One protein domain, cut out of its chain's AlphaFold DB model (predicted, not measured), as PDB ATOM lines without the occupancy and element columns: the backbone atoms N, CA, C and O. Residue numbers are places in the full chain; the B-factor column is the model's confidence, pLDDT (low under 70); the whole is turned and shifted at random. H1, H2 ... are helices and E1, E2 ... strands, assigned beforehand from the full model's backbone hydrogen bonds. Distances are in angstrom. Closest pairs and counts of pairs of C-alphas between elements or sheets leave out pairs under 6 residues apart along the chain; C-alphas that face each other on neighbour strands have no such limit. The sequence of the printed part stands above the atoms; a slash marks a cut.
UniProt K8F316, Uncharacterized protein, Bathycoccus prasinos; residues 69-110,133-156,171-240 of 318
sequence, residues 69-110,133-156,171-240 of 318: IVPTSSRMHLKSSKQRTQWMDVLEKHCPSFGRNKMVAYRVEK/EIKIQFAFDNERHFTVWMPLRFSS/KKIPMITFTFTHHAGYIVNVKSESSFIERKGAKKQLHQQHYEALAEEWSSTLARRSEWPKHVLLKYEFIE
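AT A GLANCE: This is residues 69 to 110, 133 to 156 and 171 to 240 of the 318 residues of an uncharacterized protein of Bathycoccus prasinos (UniProt K8F316). A strongly twisted sheet of four strands, E2, E7, E5 and E6, has two helices, H1 and H2, over one face and a smaller sheet of three strands, E1, E3 and E4, partly over the other. The two sheets come together at E4 and E6 and spread toward E1 and E2, which are joined by a long stretch with no named element, residues 79 to 101. The printed part has 136 residues, with E1 E2 E3 E4 E5 E6 H1 H2 E7 along the chain; the class is mixed, helices and strands. The larger sheet, in the order E2, E7, E5, E6, is mixed, and the smaller, E1, E3, E4, is all antiparallel. The whole is compact, with a radius of gyration of the C-alphas of 14.8 A and spans of 46 by 38 by 22 A.

HOW THE PARTS SIT: E1, residues 72 to 78, is antiparallel to E3, residues 133 to 140, with N 75 and O 137 2.9 A apart. E3 forms a hairpin with E4, residues 150 to 153, where N 152 and O 134 are 2.7 A apart. E2, residues 102 to 108, is an edge strand antiparallel to E7, residues 230 to 240, with N 104 and O 234 2.8 A apart. E7 is parallel to E5, residues 172 to 183, with N 178 and O 235 2.7 A apart. E5 forms a hairpin with E6, residues 186 to 198, with N 177 and O 193 2.8 A apart; E6 bends by 65 degrees at residue 189. The closest C-alphas of E4 and E6 are those of Met 150 and Ser 194, 6.6 A apart, while E1 and E7 are apart. H1, residues 199 to 205, and H2, residues 208 to 223, are on the same face of the larger sheet, at heights over the sheet of 8.8 A and 9.9 A. H1 is over E5, only just, with 3 of its 7 C-alphas; H2 is over E2 and E7. H1 and H2 are close but not clearly touching, Lys 203 and Tyr 211 having their closest C-alphas, 6.1 A apart. O i to N i+4 pairs are within hydrogen-bond range in 2 of 3 cases in H1 and 11 of 12 in H2.

IN THESE COORDINATES: E1 begins at C-alpha 72, (122.431, 119.138, 121.456), and is 20.2 A long. E2 is 18.2 A, E3 23.3 A, E5 34.6 A, E6 33.5 A and H2 22.0 A long; E4 and H1 are shorter. E7, 32.5 A long, ends at C-alpha 240, (109.117, 132.624, 126.559).

THE WHOLE: The two C-alphas farthest apart, those of Ala 184 and Ala 223, are 46.2 A apart. Residues 111 to 132 and 157 to 170 are not printed; the C-alpha gaps across these cuts are 12.3 A from 110 to 133 and 11.7 A from 156 to 171. The link E1 to E2, 23 residues, is long. The mean pLDDT of the printed part is 79.9; residues 80 to 81, 154 to 156, 171 and 199 to 229 are under 70.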
ATOM      1  N   ILE A  69     113.612 116.956 125.766       93.44
ATOM      2  CA  ILE A  69     115.055 117.124 125.619       93.44
ATOM      3  C   ILE A  69     115.330 117.815 124.290       93.44
ATOM      4  O   ILE A  69     114.905 117.347 123.240       93.44
ATOM      5  N   VAL A  70     116.087 118.910 124.338       94.00
ATOM      6  CA  VAL A  70     116.545 119.602 123.132       94.00
ATOM      7  C   VAL A  70     117.802 118.890 122.622       94.00
ATOM      8  O   VAL A  70     118.820 118.898 123.331       94.00
ATOM      9  N   PRO A  71     117.783 118.299 121.411       93.75
ATOM     10  CA  PRO A  71     118.962 117.670 120.832       93.75
ATOM     11  C   PRO A  71     120.114 118.669 120.788       93.75
ATOM     12  O   PRO A  71     119.951 119.801 120.325       93.75
ATOM     13  N   THR A  72     121.261 118.273 121.334       94.38
ATOM     14  CA  THR A  72     122.431 119.138 121.456       94.38
ATOM     15  C   THR A  72     123.653 118.391 120.965       94.38
ATOM     16  O   THR A  72     123.919 117.279 121.411       94.38
ATOM     17  N   SER A  73     124.434 119.026 120.103       94.06
ATOM     18  CA  SER A  73     125.752 118.543 119.710       94.06
ATOM     19  C   SER A  73     126.802 119.599 120.035       94.06
ATOM     20  O   SER A  73     126.515 120.790 120.208       94.06
ATOM     21  N   SER A  74     128.046 119.168 120.192       92.44
ATOM     22  CA  SER A  74     129.160 120.070 120.453       92.44
ATOM     23  C   SER A  74     130.369 119.700 119.614       92.44
ATOM     24  O   SER A  74     130.584 118.540 119.267       92.44
ATOM     25  N   ARG A  75     131.180 120.705 119.295       90.12
ATOM     26  CA  ARG A  75     132.476 120.517 118.652       90.12
ATOM     27  C   ARG A  75     133.511 121.447 119.245       90.12
ATOM     28  O   ARG A  75     133.205 122.524 119.759       90.12
ATOM     29  N   MET A  76     134.764 121.047 119.128       88.81
ATOM     30  CA  MET A  76     135.890 121.741 119.724       88.81
ATOM     31  C   MET A  76     136.898 122.135 118.654       88.81
ATOM     32  O   MET A  76     137.076 121.461 117.645       88.81
ATOM     33  N   HIS A  77     137.582 123.244 118.891       86.12
ATOM     34  CA  HIS A  77     138.722 123.688 118.115       86.12
ATOM     35  C   HIS A  77     139.902 123.872 119.059       86.12
ATOM     36  O   HIS A  77     139.870 124.711 119.969       86.12
ATOM     37  N   LEU A  78     140.939 123.070 118.837       78.31
ATOM     38  CA  LEU A  78     142.154 123.122 119.628       78.31
ATOM     39  C   LEU A  78     143.104 124.143 119.003       78.31
ATOM     40  O   LEU A  78     143.532 123.983 117.861       78.31
ATOM     41  N   LYS A  79     143.463 125.188 119.758       71.31
ATOM     42  CA  LYS A  79     144.401 126.199 119.253       71.31
ATOM     43  C   LYS A  79     145.801 125.631 119.000       71.31
ATOM     44  O   LYS A  79     146.436 126.057 118.046       71.31
ATOM     45  N   SER A  80     146.249 124.679 119.825       65.75
ATOM     46  CA  SER A  80     147.571 124.044 119.704       65.75
ATOM     47  C   SER A  80     147.760 123.317 118.370       65.75
ATOM     48  O   SER A  80     148.702 123.639 117.658       65.75
ATOM     49  N   SER A  81     146.856 122.404 117.985       65.75
ATOM     50  CA  SER A  81     147.002 121.650 116.725       65.75
ATOM     51  C   SER A  81     146.300 122.291 115.522       65.75
ATOM     52  O   SER A  81     146.356 121.755 114.422       65.75
ATOM     53  N   LYS A  82     145.614 123.432 115.707       71.56
ATOM     54  CA  LYS A  82     144.765 124.108 114.700       71.56
ATOM     55  C   LYS A  82     143.633 123.242 114.120       71.56
ATOM     56  O   LYS A  82     142.940 123.691 113.208       71.56
ATOM     57  N   GLN A  83     143.374 122.055 114.661       71.94
ATOM     58  CA  GLN A  83     142.321 121.163 114.178       71.94
ATOM     59  C   GLN A  83     140.978 121.396 114.874       71.94
ATOM     60  O   GLN A  83     140.880 122.026 115.935       71.94
ATOM     61  N   ARG A  84     139.912 120.908 114.236       81.88
ATOM     62  CA  ARG A  84     138.551 120.879 114.778       81.88
ATOM     63  C   ARG A  84     138.129 119.430 114.958       81.88
ATOM     64  O   ARG A  84     138.411 118.611 114.092       81.88
ATOM     65  N   THR A  85     137.460 119.132 116.062       84.25
ATOM     66  CA  THR A  85     136.812 117.834 116.244       84.25
ATOM     67  C   THR A  85     135.550 117.769 115.389       84.25
ATOM     68  O   THR A  85     134.970 118.804 115.034       84.25
ATOM     69  N   GLN A  86     135.103 116.551 115.099       87.75
ATOM     70  CA  GLN A  86     133.762 116.320 114.576       87.75
ATOM     71  C   GLN A  86     132.707 116.792 115.592       87.75
ATOM     72  O   GLN A  86     133.005 116.978 116.779       87.75
ATOM     73  N   TRP A  87     131.491 117.034 115.103       89.12
ATOM     74  CA  TRP A  87     130.323 117.182 115.960       89.12
ATOM     75  C   TRP A  87     130.083 115.885 116.719       89.12
ATOM     76  O   TRP A  87     130.038 114.812 116.125       89.12
ATOM     77  N   MET A  88     129.962 116.013 118.033       89.19
ATOM     78  CA  MET A  88     129.666 114.915 118.936       89.19
ATOM     79  C   MET A  88     128.350 115.216 119.628       89.19
ATOM     80  O   MET A  88     128.155 116.329 120.135       89.19
ATOM     81  N   ASP A  89     127.472 114.225 119.675       90.94
ATOM     82  CA  ASP A  89     126.212 114.350 120.388       90.94
ATOM     83  C   ASP A  89     126.464 114.463 121.888       90.94
ATOM     84  O   ASP A  89     127.264 113.738 122.489       90.94
ATOM     85  N   VAL A  90     125.780 115.418 122.504       90.12
ATOM     86  CA  VAL A  90     125.799 115.594 123.948       90.12
ATOM     87  C   VAL A  90     124.823 114.590 124.550       90.12
ATOM     88  O   VAL A  90     123.679 114.473 124.119       90.12
ATOM     89  N   LEU A  91     125.271 113.856 125.572       86.44
ATOM     90  CA  LEU A  91     124.419 112.888 126.261       86.44
ATOM     91  C   LEU A  91     123.198 113.576 126.877       86.44
ATOM     92  O   LEU A  91     123.314 114.659 127.451       86.44
ATOM     93  N   GLU A  92     122.067 112.877 126.877       84.88
ATOM     94  CA  GLU A  92     120.763 113.353 127.354       84.88
ATOM     95  C   GLU A  92     120.816 114.084 128.708       84.88
ATOM     96  O   GLU A  92     120.259 115.170 128.876       84.88
ATOM     97  N   LYS A  93     121.580 113.549 129.673       84.69
ATOM     98  CA  LYS A  93     121.762 114.161 131.002       84.69
ATOM     99  C   LYS A  93     122.305 115.594 130.946       84.69
ATOM    100  O   LYS A  93     121.974 116.407 131.812       84.69
ATOM    101  N   HIS A  94     123.112 115.903 129.937       87.75
ATOM    102  CA  HIS A  94     123.736 117.202 129.718       87.75
ATOM    103  C   HIS A  94     122.924 118.110 128.794       87.75
ATOM    104  O   HIS A  94     123.161 119.311 128.819       87.75
ATOM    105  N   CYS A  95     121.946 117.586 128.056       92.00
ATOM    106  CA  CYS A  95     121.097 118.386 127.183       92.00
ATOM    107  C   CYS A  95     120.150 119.326 127.967       92.00
ATOM    108  O   CYS A  95     119.793 119.041 129.127       92.00
ATOM    109  N   PRO A  96     119.727 120.447 127.347       93.62
ATOM    110  CA  PRO A  96     118.666 121.297 127.867       93.62
ATOM    111  C   PRO A  96     117.320 120.565 127.861       93.62
ATOM    112  O   PRO A  96     117.051 119.752 126.979       93.62
ATOM    113  N   SER A  97     116.452 120.921 128.806       93.50
ATOM    114  CA  SER A  97     115.045 120.510 128.807       93.50
ATOM    115  C   SER A  97     114.181 121.720 128.466       93.50
ATOM    116  O   SER A  97     114.250 122.735 129.160       93.50
ATOM    117  N   PHE A  98     113.384 121.631 127.406       94.06
ATOM    118  CA  PHE A  98     112.614 122.741 126.860       94.06
ATOM    119  C   PHE A  98     111.705 123.381 127.921       94.06
ATOM    120  O   PHE A  98     110.975 122.696 128.641       94.06
ATOM    121  N   GLY A  99     111.776 124.705 128.069       90.31
ATOM    122  CA  GLY A  99     110.977 125.454 129.048       90.31
ATOM    123  C   GLY A  99     111.313 125.164 130.523       90.31
ATOM    124  O   GLY A  99     110.490 125.432 131.409       90.31
ATOM    125  N   ARG A 100     112.492 124.584 130.812       90.56
ATOM    126  CA  ARG A 100     113.004 124.364 132.176       90.56
ATOM    127  C   ARG A 100     114.453 124.825 132.299       90.56
ATOM    128  O   ARG A 100     115.350 124.315 131.632       90.56
ATOM    129  N   ASN A 101     114.693 125.754 133.220       90.69
ATOM    130  CA  ASN A 101     116.045 126.202 133.530       90.69
ATOM    131  C   ASN A 101     116.825 125.065 134.194       90.69
ATOM    132  O   ASN A 101     116.348 124.441 135.144       90.69
ATOM    133  N   LYS A 102     118.028 124.801 133.693       85.44
ATOM    134  CA  LYS A 102     118.848 123.666 134.123       85.44
ATOM    135  C   LYS A 102     120.308 124.077 134.110       85.44
ATOM    136  O   LYS A 102     120.765 124.726 133.178       85.44
ATOM    137  N   MET A 103     121.050 123.689 135.138       84.38
ATOM    138  CA  MET A 103     122.495 123.860 135.172       84.38
ATOM    139  C   MET A 103     123.140 122.485 135.262       84.38
ATOM    140  O   MET A 103     122.752 121.672 136.100       84.38
ATOM    141  N   VAL A 104     124.097 122.218 134.381       83.94
ATOM    142  CA  VAL A 104     124.764 120.922 134.285       83.94
ATOM    143  C   VAL A 104     126.256 121.130 134.152       83.94
ATOM    144  O   VAL A 104     126.711 122.074 133.519       83.94
ATOM    145  N   ALA A 105     127.038 120.227 134.716       81.69
ATOM    146  CA  ALA A 105     128.448 120.171 134.401       81.69
ATOM    147  C   ALA A 105     128.690 119.283 133.195       81.69
ATOM    148  O   ALA A 105     128.322 118.111 133.183       81.69
ATOM    149  N   TYR A 106     129.320 119.857 132.192       84.50
ATOM    150  CA  TYR A 106     129.696 119.189 130.973       84.50
ATOM    151  C   TYR A 106     131.157 118.762 131.044       84.50
ATOM    152  O   TYR A 106     132.045 119.569 131.346       84.50
ATOM    153  N   ARG A 107     131.394 117.477 130.780       81.81
ATOM    154  CA  ARG A 107     132.729 116.897 130.697       81.81
ATOM    155  C   ARG A 107     133.270 117.124 129.291       81.81
ATOM    156  O   ARG A 107     132.726 116.644 128.307       81.81
ATOM    157  N   VAL A 108     134.362 117.861 129.222       80.12
ATOM    158  CA  VAL A 108     135.130 118.128 128.017       80.12
ATOM    159  C   VAL A 108     136.263 117.107 127.962       80.12
ATOM    160  O   VAL A 108     137.176 117.120 128.795       80.12
ATOM    161  N   GLU A 109     136.187 116.192 127.003       76.19
ATOM    162  CA  GLU A 109     137.168 115.121 126.831       76.19
ATOM    163  C   GLU A 109     138.442 115.610 126.137       76.19
ATOM    164  O   GLU A 109     138.419 116.605 125.402       76.19
ATOM    165  N   LYS A 110     139.570 114.916 126.380       71.69
ATOM    166  CA  LYS A 110     140.798 115.184 125.617       71.69
ATOM    167  C   LYS A 110     140.459 114.899 124.159       71.69
ATOM    168  O   LYS A 110     139.996 113.794 123.893       71.69
ATOM    169  N   GLU A 133     143.850 126.442 126.130       72.19
ATOM    170  CA  GLU A 133     142.912 127.295 125.438       72.19
ATOM    171  C   GLU A 133     142.258 126.504 124.311       72.19
ATOM    172  O   GLU A 133     142.854 126.197 123.278       72.19
ATOM    173  N   ILE A 134     140.995 126.183 124.538       82.50
ATOM    174  CA  ILE A 134     140.148 125.471 123.594       82.50
ATOM    175  C   ILE A 134     139.015 126.411 123.230       82.50
ATOM    176  O   ILE A 134     138.547 127.166 124.077       82.50
ATOM    177  N   LYS A 135     138.554 126.385 121.984       88.88
ATOM    178  CA  LYS A 135     137.268 126.990 121.643       88.88
ATOM    179  C   LYS A 135     136.237 125.884 121.509       88.88
ATOM    180  O   LYS A 135     136.524 124.874 120.876       88.88
ATOM    181  N   ILE A 136     135.061 126.071 122.085       90.56
ATOM    182  CA  ILE A 136     133.943 125.139 121.941       90.56
ATOM    183  C   ILE A 136     132.793 125.833 121.226       90.56
ATOM    184  O   ILE A 136     132.606 127.046 121.352       90.56
ATOM    185  N   GLN A 137     132.039 125.060 120.464       93.69
ATOM    186  CA  GLN A 137     130.807 125.486 119.833       93.69
ATOM    187  C   GLN A 137     129.739 124.430 120.090       93.69
ATOM    188  O   GLN A 137     130.044 123.238 120.079       93.69
ATOM    189  N   PHE A 138     128.509 124.878 120.306       95.06
ATOM    190  CA  PHE A 138     127.348 124.020 120.476       95.06
ATOM    191  C   PHE A 138     126.363 124.257 119.337       95.06
ATOM    192  O   PHE A 138     126.285 125.365 118.791       95.06
ATOM    193  N   ALA A 139     125.631 123.210 118.995       95.44
ATOM    194  CA  ALA A 139     124.470 123.273 118.137       95.44
ATOM    195  C   ALA A 139     123.270 122.698 118.889       95.44
ATOM    196  O   ALA A 139     123.410 121.744 119.654       95.44
ATOM    197  N   PHE A 140     122.107 123.309 118.691       95.06
ATOM    198  CA  PHE A 140     120.859 122.945 119.349       95.06
ATOM    199  C   PHE A 140     119.763 122.722 118.317       95.06
ATOM    200  O   PHE A 140     119.816 123.299 117.227       95.06
ATOM    201  N   ASP A 141     118.765 121.932 118.712       93.06
ATOM    202  CA  ASP A 141     117.558 121.670 117.929       93.06
ATOM    203  C   ASP A 141     117.891 121.130 116.531       93.06
ATOM    204  O   ASP A 141     117.622 121.759 115.511       93.06
ATOM    205  N   ASN A 142     118.579 119.983 116.493       90.00
ATOM    206  CA  ASN A 142     119.013 119.330 115.251       90.00
ATOM    207  C   ASN A 142     119.823 120.264 114.335       90.00
ATOM    208  O   ASN A 142     119.570 120.363 113.138       90.00
ATOM    209  N   GLU A 143     120.785 120.979 114.923       90.19
ATOM    210  CA  GLU A 143     121.675 121.910 114.219       90.19
ATOM    211  C   GLU A 143     120.990 123.139 113.592       90.19
ATOM    212  O   GLU A 143     121.591 123.845 112.784       90.19
ATOM    213  N   ARG A 144     119.761 123.471 114.003       91.19
ATOM    214  CA  ARG A 144     119.090 124.710 113.569       91.19
ATOM    215  C   ARG A 144     119.690 125.959 114.209       91.19
ATOM    216  O   ARG A 144     119.675 127.033 113.607       91.19
ATOM    217  N   HIS A 145     120.241 125.831 115.417       93.31
ATOM    218  CA  HIS A 145     120.816 126.953 116.156       93.31
ATOM    219  C   HIS A 145     122.262 126.686 116.559       93.31
ATOM    220  O   HIS A 145     122.536 125.820 117.385       93.31
ATOM    221  N   PHE A 146     123.187 127.490 116.034       93.44
ATOM    222  CA  PHE A 146     124.605 127.424 116.378       93.44
ATOM    223  C   PHE A 146     125.002 128.550 117.320       93.44
ATOM    224  O   PHE A 146     124.659 129.713 117.110       93.44
ATOM    225  N   THR A 147     125.820 128.225 118.314       94.38
ATOM    226  CA  THR A 147     126.462 129.246 119.144       94.38
ATOM    227  C   THR A 147     127.687 129.810 118.447       94.38
ATOM    228  O   THR A 147     128.235 129.215 117.517       94.38
ATOM    229  N   VAL A 148     128.197 130.936 118.935       92.81
ATOM    230  CA  VAL A 148     129.531 131.397 118.533       92.81
ATOM    231  C   VAL A 148     130.616 130.491 119.125       92.81
ATOM    232  O   VAL A 148     130.380 129.743 120.077       92.81
ATOM    233  N   TRP A 149     131.824 130.559 118.567       90.50
ATOM    234  CA  TRP A 149     132.993 129.899 119.147       90.50
ATOM    235  C   TRP A 149     133.373 130.560 120.472       90.50
ATOM    236  O   TRP A 149     133.847 131.696 120.490       90.50
ATOM    237  N   MET A 150     133.228 129.830 121.573       90.38
ATOM    238  CA  MET A 150     133.496 130.334 122.919       90.38
ATOM    239  C   MET A 150     134.871 129.871 123.401       90.38
ATOM    240  O   MET A 150     135.114 128.663 123.467       90.38
ATOM    241  N   PRO A 151     135.792 130.793 123.734       86.25
ATOM    242  CA  PRO A 151     137.092 130.428 124.272       86.25
ATOM    243  C   PRO A 151     136.958 129.953 125.724       86.25
ATOM    244  O   PRO A 151     136.608 130.712 126.623       86.25
ATOM    245  N   LEU A 152     137.305 128.696 125.958       80.50
ATOM    246  CA  LEU A 152     137.467 128.099 127.272       80.50
ATOM    247  C   LEU A 152     138.938 128.155 127.667       80.50
ATOM    248  O   LEU A 152     139.799 127.533 127.039       80.50
ATOM    249  N   ARG A 153     139.217 128.903 128.734       75.00
ATOM    250  CA  ARG A 153     140.538 128.945 129.359       75.00
ATOM    251  C   ARG A 153     140.491 128.207 130.675       75.00
ATOM    252  O   ARG A 153     139.873 128.655 131.638       75.00
ATOM    253  N   PHE A 154     141.197 127.092 130.711       68.88
ATOM    254  CA  PHE A 154     141.428 126.366 131.944       68.88
ATOM    255  C   PHE A 154     142.715 126.911 132.557       68.88
ATOM    256  O   PHE A 154     143.763 126.908 131.916       68.88
ATOM    257  N   SER A 155     142.639 127.455 133.771       55.12
ATOM    258  CA  SER A 155     143.820 127.995 134.444       55.12
ATOM    259  C   SER A 155     144.791 126.852 134.766       55.12
ATOM    260  O   SER A 155     144.606 126.141 135.756       55.12
ATOM    261  N   SER A 156     145.837 126.670 133.950       50.38
ATOM    262  CA  SER A 156     147.051 126.005 134.427       50.38
ATOM    263  C   SER A 156     147.683 126.919 135.458       50.38
ATOM    264  O   SER A 156     147.838 128.122 135.247       50.38
ATOM    265  N   LYS A 171     138.993 130.006 143.549       61.19
ATOM    266  CA  LYS A 171     139.001 129.121 142.380       61.19
ATOM    267  C   LYS A 171     137.785 129.451 141.503       61.19
ATOM    268  O   LYS A 171     136.663 129.106 141.869       61.19
ATOM    269  N   LYS A 172     138.020 130.122 140.371       70.62
ATOM    270  CA  LYS A 172     137.003 130.452 139.363       70.62
ATOM    271  C   LYS A 172     136.744 129.253 138.450       70.62
ATOM    272  O   LYS A 172     137.687 128.661 137.928       70.62
ATOM    273  N   ILE A 173     135.475 128.909 138.272       75.94
ATOM    274  CA  ILE A 173     135.000 127.804 137.437       75.94
ATOM    275  C   ILE A 173     134.466 128.386 136.117       75.94
ATOM    276  O   ILE A 173     133.656 129.312 136.178       75.94
ATOM    277  N   PRO A 174     134.903 127.899 134.936       81.62
ATOM    278  CA  PRO A 174     134.346 128.339 133.661       81.62
ATOM    279  C   PRO A 174     132.881 127.910 133.534       81.62
ATOM    280  O   PRO A 174     132.537 126.753 133.790       81.62
ATOM    281  N   MET A 175     132.039 128.850 133.114       85.31
ATOM    282  CA  MET A 175     130.614 128.653 132.891       85.31
ATOM    283  C   MET A 175     130.212 129.201 131.521       85.31
ATOM    284  O   MET A 175     130.701 130.240 131.086       85.31
ATOM    285  N   ILE A 176     129.306 128.515 130.841       91.06
ATOM    286  CA  ILE A 176     128.656 128.989 129.626       91.06
ATOM    287  C   ILE A 176     127.165 129.085 129.915       91.06
ATOM    288  O   ILE A 176     126.543 128.103 130.311       91.06
ATOM    289  N   THR A 177     126.599 130.266 129.715       93.06
ATOM    290  CA  THR A 177     125.163 130.504 129.822       93.06
ATOM    291  C   THR A 177     124.560 130.507 128.429       93.06
ATOM    292  O   THR A 177     125.026 131.234 127.554       93.06
ATOM    293  N   PHE A 178     123.516 129.711 128.233       95.56
ATOM    294  CA  PHE A 178     122.692 129.700 127.039       95.56
ATOM    295  C   PHE A 178     121.310 130.235 127.378       95.56
ATOM    296  O   PHE A 178     120.629 129.699 128.253       95.56
ATOM    297  N   THR A 179     120.899 131.272 126.665       95.81
ATOM    298  CA  THR A 179     119.573 131.867 126.793       95.81
ATOM    299  C   THR A 179     118.766 131.529 125.550       95.81
ATOM    300  O   THR A 179     119.047 132.038 124.462       95.81
ATOM    301  N   PHE A 180     117.777 130.659 125.717       95.31
ATOM    302  CA  PHE A 180     116.840 130.247 124.682       95.31
ATOM    303  C   PHE A 180     115.649 131.187 124.696       95.31
ATOM    304  O   PHE A 180     114.974 131.335 125.709       95.31
ATOM    305  N   THR A 181     115.374 131.810 123.562       94.25
ATOM    306  CA  THR A 181     114.095 132.468 123.318       94.25
ATOM    307  C   THR A 181     113.206 131.478 122.584       94.25
ATOM    308  O   THR A 181     113.585 131.037 121.499       94.25
ATOM    309  N   HIS A 182     112.059 131.123 123.158       92.38
ATOM    310  CA  HIS A 182     111.121 130.179 122.550       92.38
ATOM    311  C   HIS A 182     109.721 130.775 122.409       92.38
ATOM    312  O   HIS A 182     109.341 131.673 123.160       92.38
ATOM    313  N   HIS A 183     108.952 130.264 121.451       89.12
ATOM    314  CA  HIS A 183     107.552 130.627 121.226       89.12
ATOM    315  C   HIS A 183     106.781 129.390 120.774       89.12
ATOM    316  O   HIS A 183     107.243 128.681 119.888       89.12
ATOM    317  N   ALA A 184     105.643 129.123 121.420       84.50
ATOM    318  CA  ALA A 184     104.681 128.086 121.037       84.50
ATOM    319  C   ALA A 184     105.299 126.724 120.637       84.50
ATOM    320  O   ALA A 184     104.920 126.125 119.638       84.50
ATOM    321  N   GLY A 185     106.277 126.256 121.421       86.38
ATOM    322  CA  GLY A 185     106.961 124.974 121.206       86.38
ATOM    323  C   GLY A 185     108.079 124.976 120.157       86.38
ATOM    324  O   GLY A 185     108.554 123.913 119.775       86.38
ATOM    325  N   TYR A 186     108.542 126.152 119.728       89.00
ATOM    326  CA  TYR A 186     109.710 126.320 118.865       89.00
ATOM    327  C   TYR A 186     110.789 127.153 119.545       89.00
ATOM    328  O   TYR A 186     110.500 128.129 120.244       89.00
ATOM    329  N   ILE A 187     112.052 126.810 119.299       91.75
ATOM    330  CA  ILE A 187     113.181 127.662 119.666       91.75
ATOM    331  C   ILE A 187     113.357 128.697 118.551       91.75
ATOM    332  O   ILE A 187     113.458 128.377 117.375       91.75
ATOM    333  N   VAL A 188     113.347 129.974 118.924       91.62
ATOM    334  CA  VAL A 188     113.471 131.094 117.982       91.62
ATOM    335  C   VAL A 188     114.922 131.555 117.903       91.62
ATOM    336  O   VAL A 188     115.432 131.881 116.832       91.62
ATOM    337  N   ASN A 189     115.593 131.634 119.053       92.75
ATOM    338  CA  ASN A 189     116.967 132.114 119.135       92.75
ATOM    339  C   ASN A 189     117.691 131.492 120.331       92.75
ATOM    340  O   ASN A 189     117.085 131.249 121.375       92.75
ATOM    341  N   VAL A 190     119.001 131.303 120.192       94.88
ATOM    342  CA  VAL A 190     119.895 130.856 121.258       94.88
ATOM    343  C   VAL A 190     121.051 131.839 121.372       94.88
ATOM    344  O   VAL A 190     121.880 131.962 120.470       94.88
ATOM    345  N   LYS A 191     121.131 132.534 122.506       95.00
ATOM    346  CA  LYS A 191     122.278 133.381 122.854       95.00
ATOM    347  C   LYS A 191     123.225 132.606 123.754       95.00
ATOM    348  O   LYS A 191     122.774 131.853 124.609       95.00
ATOM    349  N   SER A 192     124.527 132.805 123.584       94.12
ATOM    350  CA  SER A 192     125.559 132.132 124.375       94.12
ATOM    351  C   SER A 192     126.534 133.140 124.972       94.12
ATOM    352  O   SER A 192     127.064 133.976 124.239       94.12
ATOM    353  N   GLU A 193     126.828 133.018 126.262       91.44
ATOM    354  CA  GLU A 193     127.758 133.888 126.981       91.44
ATOM    355  C   GLU A 193     128.725 133.064 127.834       91.44
ATOM    356  O   GLU A 193     128.316 132.211 128.622       91.44
ATOM    357  N   SER A 194     130.026 133.322 127.700       87.06
ATOM    358  CA  SER A 194     131.046 132.717 128.558       87.06
ATOM    359  C   SER A 194     131.272 133.581 129.798       87.06
ATOM    360  O   SER A 194     131.649 134.745 129.680       87.06
ATOM    361  N   SER A 195     131.117 132.999 130.978       84.56
ATOM    362  CA  SER A 195     131.320 133.655 132.267       84.56
ATOM    363  C   SER A 195     132.137 132.769 133.214       84.56
ATOM    364  O   SER A 195     132.532 131.649 132.884       84.56
ATOM    365  N   PHE A 196     132.445 133.286 134.402       81.00
ATOM    366  CA  PHE A 196     133.129 132.531 135.445       81.00
ATOM    367  C   PHE A 196     132.345 132.641 136.740       81.00
ATOM    368  O   PHE A 196     131.950 133.739 137.127       81.00
ATOM    369  N   ILE A 197     132.172 131.517 137.429       76.38
ATOM    370  CA  ILE A 197     131.519 131.478 138.734       76.38
ATOM    371  C   ILE A 197     132.530 131.155 139.830       76.38
ATOM    372  O   ILE A 197     133.433 130.329 139.668       76.38
ATOM    373  N   GLU A 198     132.394 131.826 140.967       74.12
ATOM    374  CA  GLU A 198     133.154 131.498 142.166       74.12
ATOM    375  C   GLU A 198     132.634 130.197 142.774       74.12
ATOM    376  O   GLU A 198     131.429 129.945 142.823       74.12
ATOM    377  N   ARG A 199     133.539 129.361 143.296       66.50
ATOM    378  CA  ARG A 199     133.178 128.050 143.853       66.50
ATOM    379  C   ARG A 199     132.070 128.137 144.914       66.50
ATOM    380  O   ARG A 199     131.163 127.313 144.904       66.50
ATOM    381  N   LYS A 200     132.106 129.154 145.783       66.69
ATOM    382  CA  LYS A 200     131.075 129.387 146.811       66.69
ATOM    383  C   LYS A 200     129.701 129.712 146.209       66.69
ATOM    384  O   LYS A 200     128.692 129.263 146.742       66.69
ATOM    385  N   GLY A 201     129.665 130.456 145.100       66.94
ATOM    386  CA  GLY A 201     128.437 130.770 144.364       66.94
ATOM    387  C   GLY A 201     127.859 129.551 143.647       66.94
ATOM    388  O   GLY A 201     126.653 129.320 143.696       66.94
ATOM    389  N   ALA A 202     128.727 128.708 143.081       66.19
ATOM    390  CA  ALA A 202     128.311 127.484 142.402       66.19
ATOM    391  C   ALA A 202     127.599 126.492 143.345       66.19
ATOM    392  O   ALA A 202     126.626 125.870 142.929       66.19
ATOM    393  N   LYS A 203     128.003 126.410 144.628       67.06
ATOM    394  CA  LYS A 203     127.328 125.563 145.638       67.06
ATOM    395  C   LYS A 203     125.875 125.973 145.889       67.06
ATOM    396  O   LYS A 203     125.050 125.128 146.202       67.06
ATOM    397  N   LYS A 204     125.578 127.271 145.793       68.81
ATOM    398  CA  LYS A 204     124.230 127.806 146.028       68.81
ATOM    399  C   LYS A 204     123.315 127.630 144.815       68.81
ATOM    400  O   LYS A 204     122.115 127.478 144.991       68.81
ATOM    401  N   GLN A 205     123.868 127.708 143.603       67.25
ATOM    402  CA  GLN A 205     123.089 127.668 142.359       67.25
ATOM    403  C   GLN A 205     122.855 126.254 141.833       67.25
ATOM    404  O   GLN A 205     121.822 125.989 141.223       67.25
ATOM    405  N   LEU A 206     123.806 125.349 142.049       65.31
ATOM    406  CA  LEU A 206     123.642 123.958 141.672       65.31
ATOM    407  C   LEU A 206     122.900 123.233 142.805       65.31
ATOM    408  O   LEU A 206     123.273 123.372 143.969       65.31
ATOM    409  N   HIS A 207     121.847 122.476 142.474       59.12
ATOM    410  CA  HIS A 207     121.125 121.657 143.454       59.12
ATOM    411  C   HIS A 207     122.139 120.816 144.243       59.12
ATOM    412  O   HIS A 207     122.962 120.114 143.651       59.12
ATOM    413  N   GLN A 208     122.100 120.930 145.571       55.72
ATOM    414  CA  GLN A 208     123.187 120.569 146.487       55.72
ATOM    415  C   GLN A 208     123.732 119.141 146.274       55.72
ATOM    416  O   GLN A 208     124.940 118.930 146.332       55.72
ATOM    417  N   GLN A 209     122.861 118.199 145.899       51.62
ATOM    418  CA  GLN A 209     123.197 116.799 145.609       51.62
ATOM    419  C   GLN A 209     124.097 116.615 144.373       51.62
ATOM    420  O   GLN A 209     125.047 115.840 144.410       51.62
ATOM    421  N   HIS A 210     123.847 117.352 143.286       56.25
ATOM    422  CA  HIS A 210     124.695 117.293 142.088       56.25
ATOM    423  C   HIS A 210     125.990 118.080 142.283       56.25
ATOM    424  O   HIS A 210     127.004 117.773 141.661       56.25
ATOM    425  N   TYR A 211     125.966 119.094 143.152       64.31
ATOM    426  CA  TYR A 211     127.131 119.926 143.421       64.31
ATOM    427  C   TYR A 211     128.217 119.185 144.170       64.31
ATOM    428  O   TYR A 211     129.377 119.406 143.866       64.31
ATOM    429  N   GLU A 212     127.872 118.340 145.135       59.44
ATOM    430  CA  GLU A 212     128.873 117.663 145.961       59.44
ATOM    431  C   GLU A 212     129.646 116.619 145.155       59.44
ATOM    432  O   GLU A 212     130.869 116.728 145.076       59.44
ATOM    433  N   ALA A 213     128.952 115.739 144.424       58.81
ATOM    434  CA  ALA A 213     129.586 114.785 143.510       58.81
ATOM    435  C   ALA A 213     130.457 115.491 142.453       58.81
ATOM    436  O   ALA A 213     131.599 115.102 142.197       58.81
ATOM    437  N   LEU A 214     129.956 116.598 141.895       61.91
ATOM    438  CA  LEU A 214     130.710 117.388 140.932       61.91
ATOM    439  C   LEU A 214     131.892 118.127 141.558       61.91
ATOM    440  O   LEU A 214     132.948 118.246 140.950       61.91
ATOM    441  N   ALA A 215     131.727 118.679 142.756       59.53
ATOM    442  CA  ALA A 215     132.764 119.423 143.451       59.53
ATOM    443  C   ALA A 215     133.883 118.496 143.925       59.53
ATOM    444  O   ALA A 215     135.028 118.953 143.983       59.53
ATOM    445  N   GLU A 216     133.570 117.239 144.243       58.75
ATOM    446  CA  GLU A 216     134.530 116.180 144.538       58.75
ATOM    447  C   GLU A 216     135.318 115.788 143.290       58.75
ATOM    448  O   GLU A 216     136.545 115.919 143.311       58.75
ATOM    449  N   GLU A 217     134.647 115.452 142.181       56.16
ATOM    450  CA  GLU A 217     135.287 115.167 140.885       56.16
ATOM    451  C   GLU A 217     136.139 116.354 140.413       56.16
ATOM    452  O   GLU A 217     137.301 116.216 140.026       56.16
ATOM    453  N   TRP A 218     135.604 117.567 140.530       59.22
ATOM    454  CA  TRP A 218     136.322 118.788 140.208       59.22
ATOM    455  C   TRP A 218     137.503 119.004 141.159       59.22
ATOM    456  O   TRP A 218     138.542 119.496 140.731       59.22
ATOM    457  N   SER A 219     137.391 118.664 142.449       55.00
ATOM    458  CA  SER A 219     138.481 118.831 143.421       55.00
ATOM    459  C   SER A 219     139.621 117.836 143.236       55.00
ATOM    460  O   SER A 219     140.778 118.249 143.330       55.00
ATOM    461  N   SER A 220     139.306 116.581 142.919       52.12
ATOM    462  CA  SER A 220     140.282 115.525 142.653       52.12
ATOM    463  C   SER A 220     140.979 115.748 141.306       52.12
ATOM    464  O   SER A 220     142.196 115.591 141.206       52.12
ATOM    465  N   THR A 221     140.247 116.243 140.303       50.47
ATOM    466  CA  THR A 221     140.795 116.614 138.987       50.47
ATOM    467  C   THR A 221     141.567 117.944 139.035       50.47
ATOM    468  O   THR A 221     142.625 118.077 138.428       50.47
ATOM    469  N   LEU A 222     141.138 118.926 139.846       50.31
ATOM    470  CA  LEU A 222     141.909 120.156 140.123       50.31
ATOM    471  C   LEU A 222     143.220 119.901 140.871       50.31
ATOM    472  O   LEU A 222     144.078 120.787 140.873       50.31
ATOM    473  N   ALA A 223     143.356 118.775 141.572       45.81
ATOM    474  CA  ALA A 223     144.633 118.378 142.155       45.81
ATOM    475  C   ALA A 223     145.615 117.928 141.057       45.81
ATOM    476  O   ALA A 223     146.811 118.180 141.168       45.81
ATOM    477  N   ARG A 224     145.101 117.387 139.942       50.44
ATOM    478  CA  ARG A 224     145.847 116.952 138.751       50.44
ATOM    479  C   ARG A 224     145.580 117.873 137.553       50.44
ATOM    480  O   ARG A 224     145.166 117.436 136.489       50.44
ATOM    481  N   ARG A 225     145.852 119.178 137.714       53.56
ATOM    482  CA  ARG A 225     145.539 120.287 136.765       53.56
ATOM    483  C   ARG A 225     146.027 120.135 135.313       53.56
ATOM    484  O   ARG A 225     145.709 120.993 134.490       53.56
ATOM    485  N   SER A 226     146.827 119.118 135.015       54.22
ATOM    486  CA  SER A 226     147.370 118.828 133.684       54.22
ATOM    487  C   SER A 226     146.706 117.623 133.012       54.22
ATOM    488  O   SER A 226     146.943 117.387 131.829       54.22
ATOM    489  N   GLU A 227     145.895 116.862 133.743       62.22
ATOM    490  CA  GLU A 227     145.309 115.615 133.275       62.22
ATOM    491  C   GLU A 227     143.835 115.842 132.921       62.22
ATOM    492  O   GLU A 227     143.083 116.505 133.635       62.22
ATOM    493  N   TRP A 228     143.441 115.358 131.751       61.94
ATOM    494  CA  TRP A 228     142.052 115.355 131.299       61.94
ATOM    495  C   TRP A 228     141.232 114.336 132.109       61.94
ATOM    496  O   TRP A 228     141.816 113.397 132.644       61.94
ATOM    497  N   PRO A 229     139.893 114.448 132.181       59.56
ATOM    498  CA  PRO A 229     138.991 115.368 131.481       59.56
ATOM    499  C   PRO A 229     138.845 116.737 132.158       59.56
ATOM    500  O   PRO A 229     139.056 116.894 133.357       59.56
ATOM    501  N   LYS A 230     138.423 117.744 131.394       75.31
ATOM    502  CA  LYS A 230     138.143 119.083 131.928       75.31
ATOM    503  C   LYS A 230     136.641 119.264 132.081       75.31
ATOM    504  O   LYS A 230     135.883 118.746 131.280       75.31
ATOM    505  N   HIS A 231     136.202 120.020 133.076       76.75
ATOM    506  CA  HIS A 231     134.778 120.252 133.311       76.75
ATOM    507  C   HIS A 231     134.418 121.716 133.042       76.75
ATOM    508  O   HIS A 231     135.237 122.611 133.251       76.75
ATOM    509  N   VAL A 232     133.207 121.960 132.545       82.19
ATOM    510  CA  VAL A 232     132.641 123.296 132.294       82.19
ATOM    511  C   VAL A 232     131.196 123.299 132.767       82.19
ATOM    512  O   VAL A 232     130.470 122.345 132.516       82.19
ATOM    513  N   LEU A 233     130.758 124.356 133.445       85.56
ATOM    514  CA  LEU A 233     129.347 124.495 133.805       85.56
ATOM    515  C   LEU A 233     128.556 125.050 132.621       85.56
ATOM    516  O   LEU A 233     128.930 126.067 132.052       85.56
ATOM    517  N   LEU A 234     127.457 124.404 132.265       90.00
ATOM    518  CA  LEU A 234     126.490 124.877 131.286       90.00
ATOM    519  C   LEU A 234     125.230 125.296 132.038       90.00
ATOM    520  O   LEU A 234     124.675 124.514 132.809       90.00
ATOM    521  N   LYS A 235     124.785 126.533 131.837       91.12
ATOM    522  CA  LYS A 235     123.536 127.066 132.383       91.12
ATOM    523  C   LYS A 235     122.569 127.283 131.226       91.12
ATOM    524  O   LYS A 235     122.858 128.071 130.338       91.12
ATOM    525  N   TYR A 236     121.426 126.618 131.259       93.81
ATOM    526  CA  TYR A 236     120.346 126.769 130.295       93.81
ATOM    527  C   TYR A 236     119.227 127.608 130.908       93.81
ATOM    528  O   TYR A 236     118.747 127.302 132.004       93.81
ATOM    529  N   GLU A 237     118.827 128.661 130.206       93.81
ATOM    530  CA  GLU A 237     117.782 129.590 130.620       93.81
ATOM    531  C   GLU A 237     116.774 129.777 129.485       93.81
ATOM    532  O   GLU A 237     117.157 130.158 128.381       93.81
ATOM    533  N   PHE A 238     115.501 129.484 129.744       94.31
ATOM    534  CA  PHE A 238     114.420 129.602 128.770       94.31
ATOM    535  C   PHE A 238     113.594 130.855 129.048       94.31
ATOM    536  O   PHE A 238     113.114 131.058 130.162       94.31
ATOM    537  N   ILE A 239     113.440 131.683 128.019       92.88
ATOM    538  CA  ILE A 239     112.611 132.883 128.015       92.88
ATOM    539  C   ILE A 239     111.521 132.674 126.971       92.88
ATOM    540  O   ILE A 239     111.803 132.531 125.777       92.88
ATOM    541  N   GLU A 240     110.278 132.669 127.431       90.25
ATOM    542  CA  GLU A 240     109.117 132.624 126.559       90.25
ATOM    543  C   GLU A 240     108.895 134.006 125.944       90.25
ATOM    544  O   GLU A 240     108.819 135.016 126.646       90.25
TER     545      GLU A 240